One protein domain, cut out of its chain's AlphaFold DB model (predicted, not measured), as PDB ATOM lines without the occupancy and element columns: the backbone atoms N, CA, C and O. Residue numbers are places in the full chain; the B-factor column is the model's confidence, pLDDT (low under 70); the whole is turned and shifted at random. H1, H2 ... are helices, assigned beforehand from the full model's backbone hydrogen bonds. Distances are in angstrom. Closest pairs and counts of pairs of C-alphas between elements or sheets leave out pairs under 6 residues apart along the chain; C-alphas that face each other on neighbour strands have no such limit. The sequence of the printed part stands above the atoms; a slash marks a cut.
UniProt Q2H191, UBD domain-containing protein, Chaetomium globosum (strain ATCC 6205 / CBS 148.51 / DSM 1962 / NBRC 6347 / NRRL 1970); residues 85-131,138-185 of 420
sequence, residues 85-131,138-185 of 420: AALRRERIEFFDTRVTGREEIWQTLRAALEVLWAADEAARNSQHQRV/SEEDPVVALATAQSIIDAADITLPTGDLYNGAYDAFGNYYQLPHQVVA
ATOM      1  N   ALA A  85      68.744 -59.605  41.180       91.38
ATOM      2  CA  ALA A  85      69.152 -59.543  42.582       91.38
ATOM      3  C   ALA A  85      67.949 -59.402  43.532       91.38
ATOM      4  O   ALA A  85      67.918 -60.021  44.597       91.38
ATOM      5  N   ALA A  86      66.922 -58.635  43.139       92.88
ATOM      6  CA  ALA A  86      65.703 -58.512  43.931       92.88
ATOM      7  C   ALA A  86      64.913 -59.829  43.988       92.88
ATOM      8  O   ALA A  86      64.449 -60.193  45.063       92.88
ATOM      9  N   LEU A  87      64.796 -60.555  42.870       93.81
ATOM     10  CA  LEU A  87      64.149 -61.873  42.850       93.81
ATOM     11  C   LEU A  87      64.915 -62.902  43.674       93.81
ATOM     12  O   LEU A  87      64.305 -63.637  44.444       93.81
ATOM     13  N   ARG A  88      66.244 -62.949  43.535       93.38
ATOM     14  CA  ARG A  88      67.098 -63.868  44.297       93.38
ATOM     15  C   ARG A  88      66.930 -63.642  45.796       93.38
ATOM     16  O   ARG A  88      66.713 -64.600  46.532       93.38
ATOM     17  N   ARG A  89      66.960 -62.384  46.239       95.00
ATOM     18  CA  ARG A  89      66.729 -62.033  47.644       95.00
ATOM     19  C   ARG A  89      65.345 -62.466  48.124       95.00
ATOM     20  O   ARG A  89      65.254 -63.121  49.151       95.00
ATOM     21  N   GLU A  90      64.288 -62.185  47.365       95.25
ATOM     22  CA  GLU A  90      62.936 -62.604  47.756       95.25
ATOM     23  C   GLU A  90      62.751 -64.119  47.780       95.25
ATOM     24  O   GLU A  90      62.023 -64.630  48.623       95.25
ATOM     25  N   ARG A  91      63.423 -64.858  46.892       96.06
ATOM     26  CA  ARG A  91      63.456 -66.326  46.944       96.06
ATOM     27  C   ARG A  91      64.083 -66.809  48.244       96.06
ATOM     28  O   ARG A  91      63.513 -67.679  48.894       96.06
ATOM     29  N   ILE A  92      65.217 -66.231  48.636       95.62
ATOM     30  CA  ILE A  92      65.901 -66.580  49.888       95.62
ATOM     31  C   ILE A  92      65.008 -66.252  51.088       95.62
ATOM     32  O   ILE A  92      64.720 -67.144  51.879       95.62
ATOM     33  N   GLU A  93      64.502 -65.019  51.178       95.94
ATOM     34  CA  GLU A  93      63.598 -64.580  52.253       95.94
ATOM     35  C   GLU A  93      62.336 -65.456  52.327       95.94
ATOM     36  O   GLU A  93      61.861 -65.812  53.410       95.94
ATOM     37  N   PHE A  94      61.798 -65.859  51.174       95.69
ATOM     38  CA  PHE A  94      60.651 -66.751  51.116       95.69
ATOM     39  C   PHE A  94      60.952 -68.109  51.741       95.69
ATOM     40  O   PHE A  94      60.160 -68.569  52.552       95.69
ATOM     41  N   PHE A  95      62.057 -68.763  51.374       95.12
ATOM     42  CA  PHE A  95      62.383 -70.087  51.910       95.12
ATOM     43  C   PHE A  95      62.852 -70.038  53.369       95.12
ATOM     44  O   PHE A  95      62.557 -70.969  54.112       95.12
ATOM     45  N   ASP A  96      63.501 -68.955  53.795       94.88
ATOM     46  CA  ASP A  96      63.960 -68.769  55.179       94.88
ATOM     47  C   ASP A  96      62.793 -68.596  56.168       94.88
ATOM     48  O   ASP A  96      62.818 -69.074  57.300       94.88
ATOM     49  N   THR A  97      61.698 -67.978  55.721       93.38
ATOM     50  CA  THR A  97      60.515 -67.730  56.563       93.38
ATOM     51  C   THR A  97      59.533 -68.908  56.630       93.38
ATOM     52  O   THR A  97      58.517 -68.835  57.335       93.38
ATOM     53  N   ARG A  98      59.785 -70.019  55.922       91.75
ATOM     54  CA  ARG A  98      58.865 -71.167  55.894       91.75
ATOM     55  C   ARG A  98      59.022 -72.058  57.119       91.75
ATOM     56  O   ARG A  98      59.930 -72.867  57.219       91.75
ATOM     57  N   VAL A  99      58.026 -71.974  58.000       86.69
ATOM     58  CA  VAL A  99      57.908 -72.813  59.210       86.69
ATOM     59  C   VAL A  99      56.737 -73.805  59.165       86.69
ATOM     60  O   VAL A  99      56.575 -74.627  60.060       86.69
ATOM     61  N   THR A 100      55.875 -73.722  58.146       91.19
ATOM     62  CA  THR A 100      54.656 -74.540  58.029       91.19
ATOM     63  C   THR A 100      54.871 -75.739  57.115       91.19
ATOM     64  O   THR A 100      55.307 -75.545  55.986       91.19
ATOM     65  N   GLY A 101      54.456 -76.938  57.524       92.38
ATOM     66  CA  GLY A 101      54.630 -78.161  56.731       92.38
ATOM     67  C   GLY A 101      55.935 -78.886  57.064       92.38
ATOM     68  O   GLY A 101      56.555 -78.611  58.088       92.38
ATOM     69  N   ARG A 102      56.333 -79.846  56.226       95.50
ATOM     70  CA  ARG A 102      57.585 -80.591  56.405       95.50
ATOM     71  C   ARG A 102      58.747 -79.822  55.784       95.50
ATOM     72  O   ARG A 102      58.693 -79.468  54.610       95.50
ATOM     73  N   GLU A 103      59.803 -79.623  56.566       95.31
ATOM     74  CA  GLU A 103      61.070 -79.028  56.119       95.31
ATOM     75  C   GLU A 103      61.638 -79.761  54.902       95.31
ATOM     76  O   GLU A 103      61.993 -79.125  53.918       95.31
ATOM     77  N   GLU A 104      61.655 -81.095  54.948       95.31
ATOM     78  CA  GLU A 104      62.190 -81.953  53.885       95.31
ATOM     79  C   GLU A 104      61.550 -81.628  52.530       95.31
ATOM     80  O   GLU A 104      62.251 -81.441  51.541       95.31
ATOM     81  N   ILE A 105      60.226 -81.447  52.506       96.75
ATOM     82  CA  ILE A 105      59.483 -81.113  51.287       96.75
ATOM     83  C   ILE A 105      59.836 -79.707  50.798       96.75
ATOM     84  O   ILE A 105      59.996 -79.502  49.596       96.75
ATOM     85  N   TRP A 106      60.007 -78.736  51.699       97.12
ATOM     86  CA  TRP A 106      60.474 -77.404  51.306       97.12
ATOM     87  C   TRP A 106      61.885 -77.429  50.723       97.12
ATOM     88  O   TRP A 106      62.123 -76.746  49.728       97.12
ATOM     89  N   GLN A 107      62.793 -78.230  51.286       96.44
ATOM     90  CA  GLN A 107      64.143 -78.396  50.746       96.44
ATOM     91  C   GLN A 107      64.118 -79.067  49.371       96.44
ATOM     92  O   GLN A 107      64.791 -78.603  48.454       96.44
ATOM     93  N   THR A 108      63.285 -80.092  49.178       97.44
ATOM     94  CA  THR A 108      63.097 -80.724  47.866       97.44
ATOM     95  C   THR A 108      62.536 -79.743  46.836       97.44
ATOM     96  O   THR A 108      63.060 -79.649  45.726       97.44
ATOM     97  N   LEU A 109      61.495 -78.980  47.192       97.12
ATOM     98  CA  LEU A 109      60.907 -77.969  46.309       97.12
ATOM     99  C   LEU A 109      61.927 -76.888  45.943       97.12
ATOM    100  O   LEU A 109      61.995 -76.478  44.786       97.12
ATOM    101  N   ARG A 110      62.740 -76.452  46.912       96.94
ATOM    102  CA  ARG A 110      63.833 -75.509  46.682       96.94
ATOM    103  C   ARG A 110      64.876 -76.084  45.724       96.94
ATOM    104  O   ARG A 110      65.193 -75.423  44.746       96.94
ATOM    105  N   ALA A 111      65.349 -77.308  45.951       97.19
ATOM    106  CA  ALA A 111      66.339 -77.958  45.091       97.19
ATOM    107  C   ALA A 111      65.830 -78.126  43.649       97.19
ATOM    108  O   ALA A 111      66.546 -77.831  42.693       97.19
ATOM    109  N   ALA A 112      64.569 -78.535  43.473       97.31
ATOM    110  CA  ALA A 112      63.950 -78.623  42.153       97.31
ATOM    111  C   ALA A 112      63.876 -77.249  41.462       97.31
ATOM    112  O   ALA A 112      64.161 -77.139  40.271       97.31
ATOM    113  N   LEU A 113      63.521 -76.193  42.200       96.50
ATOM    114  CA  LEU A 113      63.468 -74.830  41.673       96.50
ATOM    115  C   LEU A 113      64.854 -74.265  41.344       96.50
ATOM    116  O   LEU A 113      64.987 -73.606  40.320       96.50
ATOM    117  N   GLU A 114      65.884 -74.557  42.139       95.50
ATOM    118  CA  GLU A 114      67.267 -74.141  41.867       95.50
ATOM    119  C   GLU A 114      67.773 -74.713  40.533       95.50
ATOM    120  O   GLU A 114      68.348 -73.975  39.734       95.50
ATOM    121  N   VAL A 115      67.454 -75.978  40.227       95.00
ATOM    122  CA  VAL A 115      67.737 -76.590  38.914       95.00
ATOM    123  C   VAL A 115      67.010 -75.852  37.781       95.00
ATOM    124  O   VAL A 115      67.584 -75.601  36.719       95.00
ATOM    125  N   LEU A 116      65.745 -75.474  37.990       94.31
ATOM    126  CA  LEU A 116      64.983 -74.732  36.985       94.31
ATOM    127  C   LEU A 116      65.544 -73.317  36.774       94.31
ATOM    128  O   LEU A 116      65.683 -72.906  35.619       94.31
ATOM    129  N   TRP A 117      65.889 -72.602  37.848       93.75
ATOM    130  CA  TRP A 117      66.443 -71.246  37.786       93.75
ATOM    131  C   TRP A 117      67.823 -71.217  37.130       93.75
ATOM    132  O   TRP A 117      68.063 -70.339  36.306       93.75
ATOM    133  N   ALA A 118      68.696 -72.182  37.437       91.25
ATOM    134  CA  ALA A 118      70.018 -72.292  36.820       91.25
ATOM    135  C   ALA A 118      69.911 -72.454  35.296       91.25
ATOM    136  O   ALA A 118      70.595 -71.766  34.544       91.25
ATOM    137  N   ALA A 119      68.976 -73.285  34.826       90.44
ATOM    138  CA  ALA A 119      68.718 -73.433  33.397       90.44
ATOM    139  C   ALA A 119      68.127 -72.165  32.757       90.44
ATOM    140  O   ALA A 119      68.451 -71.837  31.617       90.44
ATOM    141  N   ASP A 120      67.273 -71.426  33.473       89.25
ATOM    142  CA  ASP A 120      66.751 -70.146  32.980       89.25
ATOM    143  C   ASP A 120      67.865 -69.079  32.913       89.25
ATOM    144  O   ASP A 120      67.861 -68.231  32.022       89.25
ATOM    145  N   GLU A 121      68.827 -69.093  33.839       87.19
ATOM    146  CA  GLU A 121      70.029 -68.244  33.825       87.19
ATOM    147  C   GLU A 121      70.975 -68.605  32.673       87.19
ATOM    148  O   GLU A 121      71.350 -67.728  31.892       87.19
ATOM    149  N   ALA A 122      71.261 -69.890  32.475       85.75
ATOM    150  CA  ALA A 122      72.046 -70.380  31.348       85.75
ATOM    151  C   ALA A 122      71.412 -70.031  29.992       85.75
ATOM    152  O   ALA A 122      72.089 -69.536  29.088       85.75
ATOM    153  N   ALA A 123      70.092 -70.193  29.847       84.19
ATOM    154  CA  ALA A 123      69.366 -69.818  28.632       84.19
ATOM    155  C   ALA A 123      69.459 -68.309  28.320       84.19
ATOM    156  O   ALA A 123      69.453 -67.910  27.154       84.19
ATOM    157  N   ARG A 124      69.571 -67.457  29.347       81.75
ATOM    158  CA  ARG A 124      69.782 -66.008  29.186       81.75
ATOM    159  C   ARG A 124      71.232 -65.675  28.846       81.75
ATOM    160  O   ARG A 124      71.477 -64.889  27.931       81.75
ATOM    161  N   ASN A 125      72.184 -66.283  29.549       81.50
ATOM    162  CA  ASN A 125      73.610 -66.025  29.362       81.50
ATOM    163  C   ASN A 125      74.102 -66.539  28.007       81.50
ATOM    164  O   ASN A 125      74.827 -65.825  27.323       81.50
ATOM    165  N   SER A 126      73.635 -67.704  27.555       72.75
ATOM    166  CA  SER A 126      73.908 -68.239  26.209       72.75
ATOM    167  C   SER A 126      73.339 -67.367  25.083       72.75
ATOM    168  O   SER A 126      73.926 -67.286  24.005       72.75
ATOM    169  N   GLN A 127      72.248 -66.627  25.318       65.25
ATOM    170  CA  GLN A 127      71.776 -65.617  24.365       65.25
ATOM    171  C   GLN A 127      72.792 -64.468  24.192       65.25
ATOM    172  O   GLN A 127      72.842 -63.840  23.131       65.25
ATOM    173  N   HIS A 128      73.601 -64.199  25.221       55.88
ATOM    174  CA  HIS A 128      74.664 -63.191  25.226       55.88
ATOM    175  C   HIS A 128      76.030 -63.758  24.790       55.88
ATOM    176  O   HIS A 128      76.778 -63.085  24.080       55.88
ATOM    177  N   GLN A 129      76.338 -65.001  25.161       55.22
ATOM    178  CA  GLN A 129      77.573 -65.717  24.856       55.22
ATOM    179  C   GLN A 129      77.405 -66.496  23.544       55.22
ATOM    180  O   GLN A 129      76.939 -67.634  23.517       55.22
ATOM    181  N   ARG A 130      77.783 -65.885  22.415       47.28
ATOM    182  CA  ARG A 130      77.852 -66.613  21.142       47.28
ATOM    183  C   ARG A 130      79.065 -67.552  21.135       47.28
ATOM    184  O   ARG A 130      80.189 -67.083  21.256       47.28
ATOM    185  N   VAL A 131      78.780 -68.819  20.827       48.78
ATOM    186  CA  VAL A 131      79.684 -69.907  20.402       48.78
ATOM    187  C   VAL A 131      80.394 -70.661  21.535       48.78
ATOM    188  O   VAL A 131      81.428 -70.236  22.039       48.78
ATOM    189  N   SER A 138      74.256 -79.460  26.276       64.56
ATOM    190  CA  SER A 138      74.859 -79.081  27.545       64.56
ATOM    191  C   SER A 138      73.914 -79.489  28.676       64.56
ATOM    192  O   SER A 138      72.691 -79.464  28.533       64.56
ATOM    193  N   GLU A 139      74.464 -79.851  29.836       62.94
ATOM    194  CA  GLU A 139      73.675 -80.157  31.047       62.94
ATOM    195  C   GLU A 139      72.752 -78.986  31.466       62.94
ATOM    196  O   GLU A 139      71.833 -79.145  32.267       62.94
ATOM    197  N   GLU A 140      72.981 -77.819  30.866       67.31
ATOM    198  CA  GLU A 140      72.266 -76.558  31.012       67.31
ATOM    199  C   GLU A 140      71.010 -76.444  30.124       67.31
ATOM    200  O   GLU A 140      70.274 -75.457  30.210       67.31
ATOM    201  N   ASP A 141      70.730 -77.443  29.280       82.81
ATOM    202  CA  ASP A 141      69.548 -77.445  28.425       82.81
ATOM    203  C   ASP A 141      68.254 -77.384  29.263       82.81
ATOM    204  O   ASP A 141      68.037 -78.192  30.178       82.81
ATOM    205  N   PRO A 142      67.295 -76.500  28.919       86.00
ATOM    206  CA  PRO A 142      66.092 -76.289  29.725       86.00
ATOM    207  C   PRO A 142      65.201 -77.535  29.821       86.00
ATOM    208  O   PRO A 142      64.427 -77.667  30.776       86.00
ATOM    209  N   VAL A 143      65.304 -78.436  28.836       89.69
ATOM    210  CA  VAL A 143      64.596 -79.723  28.785       89.69
ATOM    211  C   VAL A 143      65.208 -80.723  29.764       89.69
ATOM    212  O   VAL A 143      64.462 -81.374  30.496       89.69
ATOM    213  N   VAL A 144      66.541 -80.807  29.817       91.25
ATOM    214  CA  VAL A 144      67.268 -81.679  30.750       91.25
ATOM    215  C   VAL A 144      66.994 -81.227  32.179       91.25
ATOM    216  O   VAL A 144      66.555 -82.026  33.000       91.25
ATOM    217  N   ALA A 145      67.102 -79.926  32.450       92.88
ATOM    218  CA  ALA A 145      66.789 -79.361  33.758       92.88
ATOM    219  C   ALA A 145      65.339 -79.622  34.205       92.88
ATOM    220  O   ALA A 145      65.092 -79.902  35.377       92.88
ATOM    221  N   LEU A 146      64.367 -79.578  33.284       94.75
ATOM    222  CA  LEU A 146      62.974 -79.920  33.598       94.75
ATOM    223  C   LEU A 146      62.838 -81.397  33.983       94.75
ATOM    224  O   LEU A 146      62.156 -81.700  34.959       94.75
ATOM    225  N   ALA A 147      63.495 -82.301  33.255       95.62
ATOM    226  CA  ALA A 147      63.496 -83.727  33.572       95.62
ATOM    227  C   ALA A 147      64.174 -84.020  34.923       95.62
ATOM    228  O   ALA A 147      63.648 -84.799  35.717       95.62
ATOM    229  N   THR A 148      65.288 -83.350  35.222       96.25
ATOM    230  CA  THR A 148      65.969 -83.446  36.520       96.25
ATOM    231  C   THR A 148      65.072 -82.949  37.655       96.25
ATOM    232  O   THR A 148      64.901 -83.648  38.650       96.25
ATOM    233  N   ALA A 149      64.425 -81.792  37.490       97.06
ATOM    234  CA  ALA A 149      63.485 -81.263  38.475       97.06
ATOM    235  C   ALA A 149      62.264 -82.181  38.672       97.06
ATOM    236  O   ALA A 149      61.838 -82.396  39.804       97.06
ATOM    237  N   GLN A 150      61.734 -82.770  37.593       96.50
ATOM    238  CA  GLN A 150      60.671 -83.776  37.667       96.50
ATOM    239  C   GLN A 150      61.115 -84.987  38.502       96.50
ATOM    240  O   GLN A 150      60.378 -85.402  39.389       96.50
ATOM    241  N   SER A 151      62.328 -85.500  38.275       97.19
ATOM    242  CA  SER A 151      62.893 -86.622  39.038       97.19
ATOM    243  C   SER A 151      63.007 -86.311  40.536       97.19
ATOM    244  O   SER A 151      62.649 -87.141  41.366       97.19
ATOM    245  N   ILE A 152      63.436 -85.093  40.894       97.38
ATOM    246  CA  ILE A 152      63.521 -84.636  42.294       97.38
ATOM    247  C   ILE A 152      62.133 -84.617  42.959       97.38
ATOM    248  O   ILE A 152      61.988 -85.060  44.096       97.38
ATOM    249  N   ILE A 153      61.116 -84.114  42.253       96.25
ATOM    250  CA  ILE A 153      59.731 -84.034  42.746       96.25
ATOM    251  C   ILE A 153      59.122 -85.434  42.897       96.25
ATOM    252  O   ILE A 153      58.533 -85.734  43.935       96.25
ATOM    253  N   ASP A 154      59.305 -86.294  41.894       95.31
ATOM    254  CA  ASP A 154      58.782 -87.662  41.901       95.31
ATOM    255  C   ASP A 154      59.454 -88.521  42.982       95.31
ATOM    256  O   ASP A 154      58.781 -89.305  43.643       95.31
ATOM    257  N   ALA A 155      60.758 -88.344  43.224       96.88
ATOM    258  CA  ALA A 155      61.487 -89.069  44.268       96.88
ATOM    259  C   ALA A 155      61.011 -88.739  45.694       96.88
ATOM    260  O   ALA A 155      61.229 -89.530  46.609       96.88
ATOM    261  N   ALA A 156      60.376 -87.581  45.886       95.62
ATOM    262  CA  ALA A 156      59.812 -87.159  47.163       95.62
ATOM    263  C   ALA A 156      58.298 -87.406  47.272       95.62
ATOM    264  O   ALA A 156      57.669 -86.883  48.191       95.62
ATOM    265  N   ASP A 157      57.705 -88.156  46.333       94.50
ATOM    266  CA  ASP A 157      56.261 -88.415  46.254       94.50
ATOM    267  C   ASP A 157      55.411 -87.127  46.254       94.50
ATOM    268  O   ASP A 157      54.269 -87.091  46.728       94.50
ATOM    269  N   ILE A 158      55.960 -86.042  45.700       95.62
ATOM    270  CA  ILE A 158      55.249 -84.775  45.557       95.62
ATOM    271  C   ILE A 158      54.379 -84.841  44.299       95.62
ATOM    272  O   ILE A 158      54.842 -85.116  43.194       95.62
ATOM    273  N   THR A 159      53.094 -84.535  44.445       94.81
ATOM    274  CA  THR A 159      52.111 -84.581  43.360       94.81
ATOM    275  C   THR A 159      51.658 -83.185  42.938       94.81
ATOM    276  O   THR A 159      51.361 -82.313  43.761       94.81
ATOM    277  N   LEU A 160      51.575 -82.973  41.620       94.19
ATOM    278  CA  LEU A 160      51.169 -81.714  41.001       94.19
ATOM    279  C   LEU A 160      49.884 -81.909  40.176       94.19
ATOM    280  O   LEU A 160      49.961 -82.280  39.003       94.19
ATOM    281  N   PRO A 161      48.682 -81.591  40.703       92.38
ATOM    282  CA  PRO A 161      47.416 -81.734  39.965       92.38
ATOM    283  C   PRO A 161      47.360 -80.951  38.652       92.38
ATOM    284  O   PRO A 161      46.623 -81.280  37.715       92.38
ATOM    285  N   THR A 162      48.111 -79.858  38.597       91.00
ATOM    286  CA  THR A 162      48.128 -78.920  37.474       91.00
ATOM    287  C   THR A 162      49.394 -79.053  36.630       91.00
ATOM    288  O   THR A 162      49.396 -78.607  35.483       91.00
ATOM    289  N   GLY A 163      50.441 -79.679  37.179       93.12
ATOM    290  CA  GLY A 163      51.797 -79.698  36.626       93.12
ATOM    291  C   GLY A 163      52.561 -78.383  36.815       93.12
ATOM    292  O   GLY A 163      53.721 -78.297  36.446       93.12
ATOM    293  N   ASP A 164      51.939 -77.347  37.374       94.81
ATOM    294  CA  ASP A 164      52.576 -76.057  37.648       94.81
ATOM    295  C   ASP A 164      52.767 -75.903  39.160       94.81
ATOM    296  O   ASP A 164      51.801 -76.037  39.915       94.81
ATOM    297  N   LEU A 165      53.999 -75.613  39.586       95.12
ATOM    298  CA  LEU A 165      54.367 -75.411  40.989       95.12
ATOM    299  C   LEU A 165      53.670 -74.192  41.611       95.12
ATOM    300  O   LEU A 165      53.411 -74.183  42.812       95.12
ATOM    301  N   TYR A 166      53.305 -73.187  40.809       95.81
ATOM    302  CA  TYR A 166      52.559 -72.022  41.296       95.81
ATOM    303  C   TYR A 166      51.160 -72.395  41.805       95.81
ATOM    304  O   TYR A 166      50.679 -71.859  42.804       95.81
ATOM    305  N   ASN A 167      50.513 -73.364  41.153       93.88
ATOM    306  CA  ASN A 167      49.209 -73.882  41.568       93.88
ATOM    307  C   ASN A 167      49.282 -74.750  42.838       93.88
ATOM    308  O   ASN A 167      48.264 -75.299  43.260       93.88
ATOM    309  N   GLY A 168      50.473 -74.839  43.427       92.69
ATOM    310  CA  GLY A 168      50.779 -75.532  44.656       92.69
ATOM    311  C   GLY A 168      51.073 -77.013  44.459       92.69
ATOM    312  O   GLY A 168      50.665 -77.645  43.481       92.69
ATOM    313  N   ALA A 169      51.815 -77.544  45.420       95.38
ATOM    314  CA  ALA A 169      52.287 -78.916  45.446       95.38
ATOM    315  C   ALA A 169      51.690 -79.669  46.636       95.38
ATOM    316  O   ALA A 169      51.436 -79.076  47.687       95.38
ATOM    317  N   TYR A 170      51.465 -80.969  46.465       95.94
ATOM    318  CA  TYR A 170      50.945 -81.838  47.515       95.94
ATOM    319  C   TYR A 170      51.965 -82.915  47.857       95.94
ATOM    320  O   TYR A 170      52.437 -83.617  46.974       95.94
ATOM    321  N   ASP A 171      52.279 -83.051  49.134       95.00
ATOM    322  CA  ASP A 171      53.101 -84.141  49.676       95.00
ATOM    323  C   ASP A 171      52.278 -85.442  49.793       95.00
ATOM    324  O   ASP A 171      51.044 -85.406  49.771       95.00
ATOM    325  N   ALA A 172      52.942 -86.582  49.982       92.25
ATOM    326  CA  ALA A 172      52.340 -87.899  50.187       92.25
ATOM    327  C   ALA A 172      51.325 -87.930  51.346       92.25
ATOM    328  O   ALA A 172      50.348 -88.680  51.318       92.25
ATOM    329  N   PHE A 173      51.514 -87.077  52.359       91.62
ATOM    330  CA  PHE A 173      50.584 -86.921  53.485       91.62
ATOM    331  C   PHE A 173      49.383 -86.005  53.183       91.62
ATOM    332  O   PHE A 173      48.543 -85.788  54.054       91.62
ATOM    333  N   GLY A 174      49.294 -85.441  51.975       92.12
ATOM    334  CA  GLY A 174      48.237 -84.512  51.570       92.12
ATOM    335  C   GLY A 174      48.434 -83.071  52.051       92.12
ATOM    336  O   GLY A 174      47.522 -82.253  51.920       92.12
ATOM    337  N   ASN A 175      49.609 -82.737  52.595       94.94
ATOM    338  CA  ASN A 175      49.954 -81.361  52.954       94.94
ATOM    339  C   ASN A 175      50.101 -80.508  51.689       94.94
ATOM    340  O   ASN A 175      50.736 -80.940  50.730       94.94
ATOM    341  N   TYR A 176      49.546 -79.295  51.711       95.44
ATOM    342  CA  TYR A 176      49.575 -78.368  50.581       95.44
ATOM    343  C   TYR A 176      50.656 -77.296  50.749       95.44
ATOM    344  O   TYR A 176      50.714 -76.611  51.772       95.44
ATOM    345  N   TYR A 177      51.468 -77.116  49.711       96.38
ATOM    346  CA  TYR A 177      52.595 -76.190  49.658       96.38
ATOM    347  C   TYR A 177      52.339 -75.145  48.572       96.38
ATOM    348  O   TYR A 177      52.348 -75.458  47.383       96.38
ATOM    349  N   GLN A 178      52.102 -73.893  48.974       95.19
ATOM    350  CA  GLN A 178      51.833 -72.792  48.047       95.19
ATOM    351  C   GLN A 178      53.099 -71.989  47.739       95.19
ATOM    352  O   GLN A 178      53.769 -71.503  48.656       95.19
ATOM    353  N   LEU A 179      53.371 -71.779  46.449       95.62
ATOM    354  CA  LEU A 179      54.529 -71.039  45.953       95.62
ATOM    355  C   LEU A 179      54.082 -69.777  45.183       95.62
ATOM    356  O   LEU A 179      53.275 -69.882  44.260       95.62
ATOM    357  N   PRO A 180      54.579 -68.576  45.535       95.75
ATOM    358  CA  PRO A 180      54.361 -67.353  44.768       95.75
ATOM    359  C   PRO A 180      55.038 -67.396  43.396       95.75
ATOM    360  O   PRO A 180      56.052 -68.066  43.206       95.75
ATOM    361  N   HIS A 181      54.524 -66.616  42.446       95.19
ATOM    362  CA  HIS A 181      55.035 -66.590  41.073       95.19
ATOM    363  C   HIS A 181      56.512 -66.161  40.991       95.19
ATOM    364  O   HIS A 181      57.264 -66.733  40.207       95.19
ATOM    365  N   GLN A 182      56.939 -65.223  41.848       95.00
ATOM    366  CA  GLN A 182      58.318 -64.716  41.914       95.00
ATOM    367  C   GLN A 182      59.317 -65.801  42.321       95.00
ATOM    368  O   GLN A 182      60.481 -65.795  41.909       95.00
ATOM    369  N   VAL A 183      58.842 -66.743  43.136       95.94
ATOM    370  CA  VAL A 183      59.626 -67.883  43.586       95.94
ATOM    371  C   VAL A 183      59.674 -68.927  42.477       95.94
ATOM    372  O   VAL A 183      60.745 -69.402  42.144       95.94
ATOM    373  N   VAL A 184      58.553 -69.245  41.831       96.00
ATOM    374  CA  VAL A 184      58.514 -70.354  40.863       96.00
ATOM    375  C   VAL A 184      59.318 -70.085  39.586       96.00
ATOM    376  O   VAL A 184      60.007 -70.984  39.113       96.00
ATOM    377  N   ALA A 185      59.238 -68.886  39.007       94.81
ATOM    378  CA  ALA A 185      59.909 -68.581  37.742       94.81
ATOM    379  C   ALA A 185      60.317 -67.109  37.645       94.81
ATOM    380  O   ALA A 185      59.817 -66.263  38.389       94.81
TER     381      ALA A 185
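AT A GLANCE: This is residues 85 to 131 and 138 to 185 of the 420 residues of the protein "UBD domain-containing protein" of Chaetomium globosum (strain ATCC 6205 / CBS 148.51 / DSM 1962 / NBRC 6347 / NRRL 1970) (UniProt Q2H191). Three helices, H1, H2 and H3, stand side by side in a row with the long H2 in the middle, each running opposite ways to the next, and H2 lies along the longest axis. A long looping stretch, residues 156 to 180, runs along one side of the row from H3 back to the tiny H4, which sits by H1 and H2. The printed part has 95 residues with four named helices, H1, H2, H3, H4 along the chain, and no named strand; the class is all helix. It is compact, with a radius of gyration of the C-alphas of 14.0 A, yet elongated, spanning 47 by 27 by 20 A.

HOW THE PARTS SIT: H1, residues 85 to 96, is close to but not clearly touching H2, residues 103 to 128: their closest C-alphas, of Phe 95 and Trp 106, are 7.6 A apart. They run opposite ways at a shallow tilt of 11 degrees. H2 touches H3, residues 142 to 155, with closest C-alphas of Ala 112 and Ala 149 at 4.6 A. These two run opposite ways at a shallow tilt of 4 degrees. H4, residues 181 to 184, touches H1, with closest C-alphas of Arg 91 and Val 183 at 5.3 A. H1 and H3 are apart. Every O i to N i+4 pair is within hydrogen-bond range in H1 and H3, 20 of 22 are in H2, and H4 is too short for such a pair.

IN THESE COORDINATES: H1 begins at C-alpha 85 (69.152, -59.543, 42.582) and is 16.5 A long. H2 is 37.3 A long and H3 19.9 A. H4 ends at C-alpha 184 (58.514, -70.354, 40.863).

THE WHOLE: The two farthest C-alphas, of Val 131 and Phe 173, are 47.2 A apart. Residues 132 to 137 are not printed; C-alphas 131 and 138 are 12.6 A apart across the cut. The link from H3 to H4 is long, and in it residues 169 to 170 pair antiparallel with 176 to 177. The pLDDT is under 70 at residues 127 to 131 and 138 to 140.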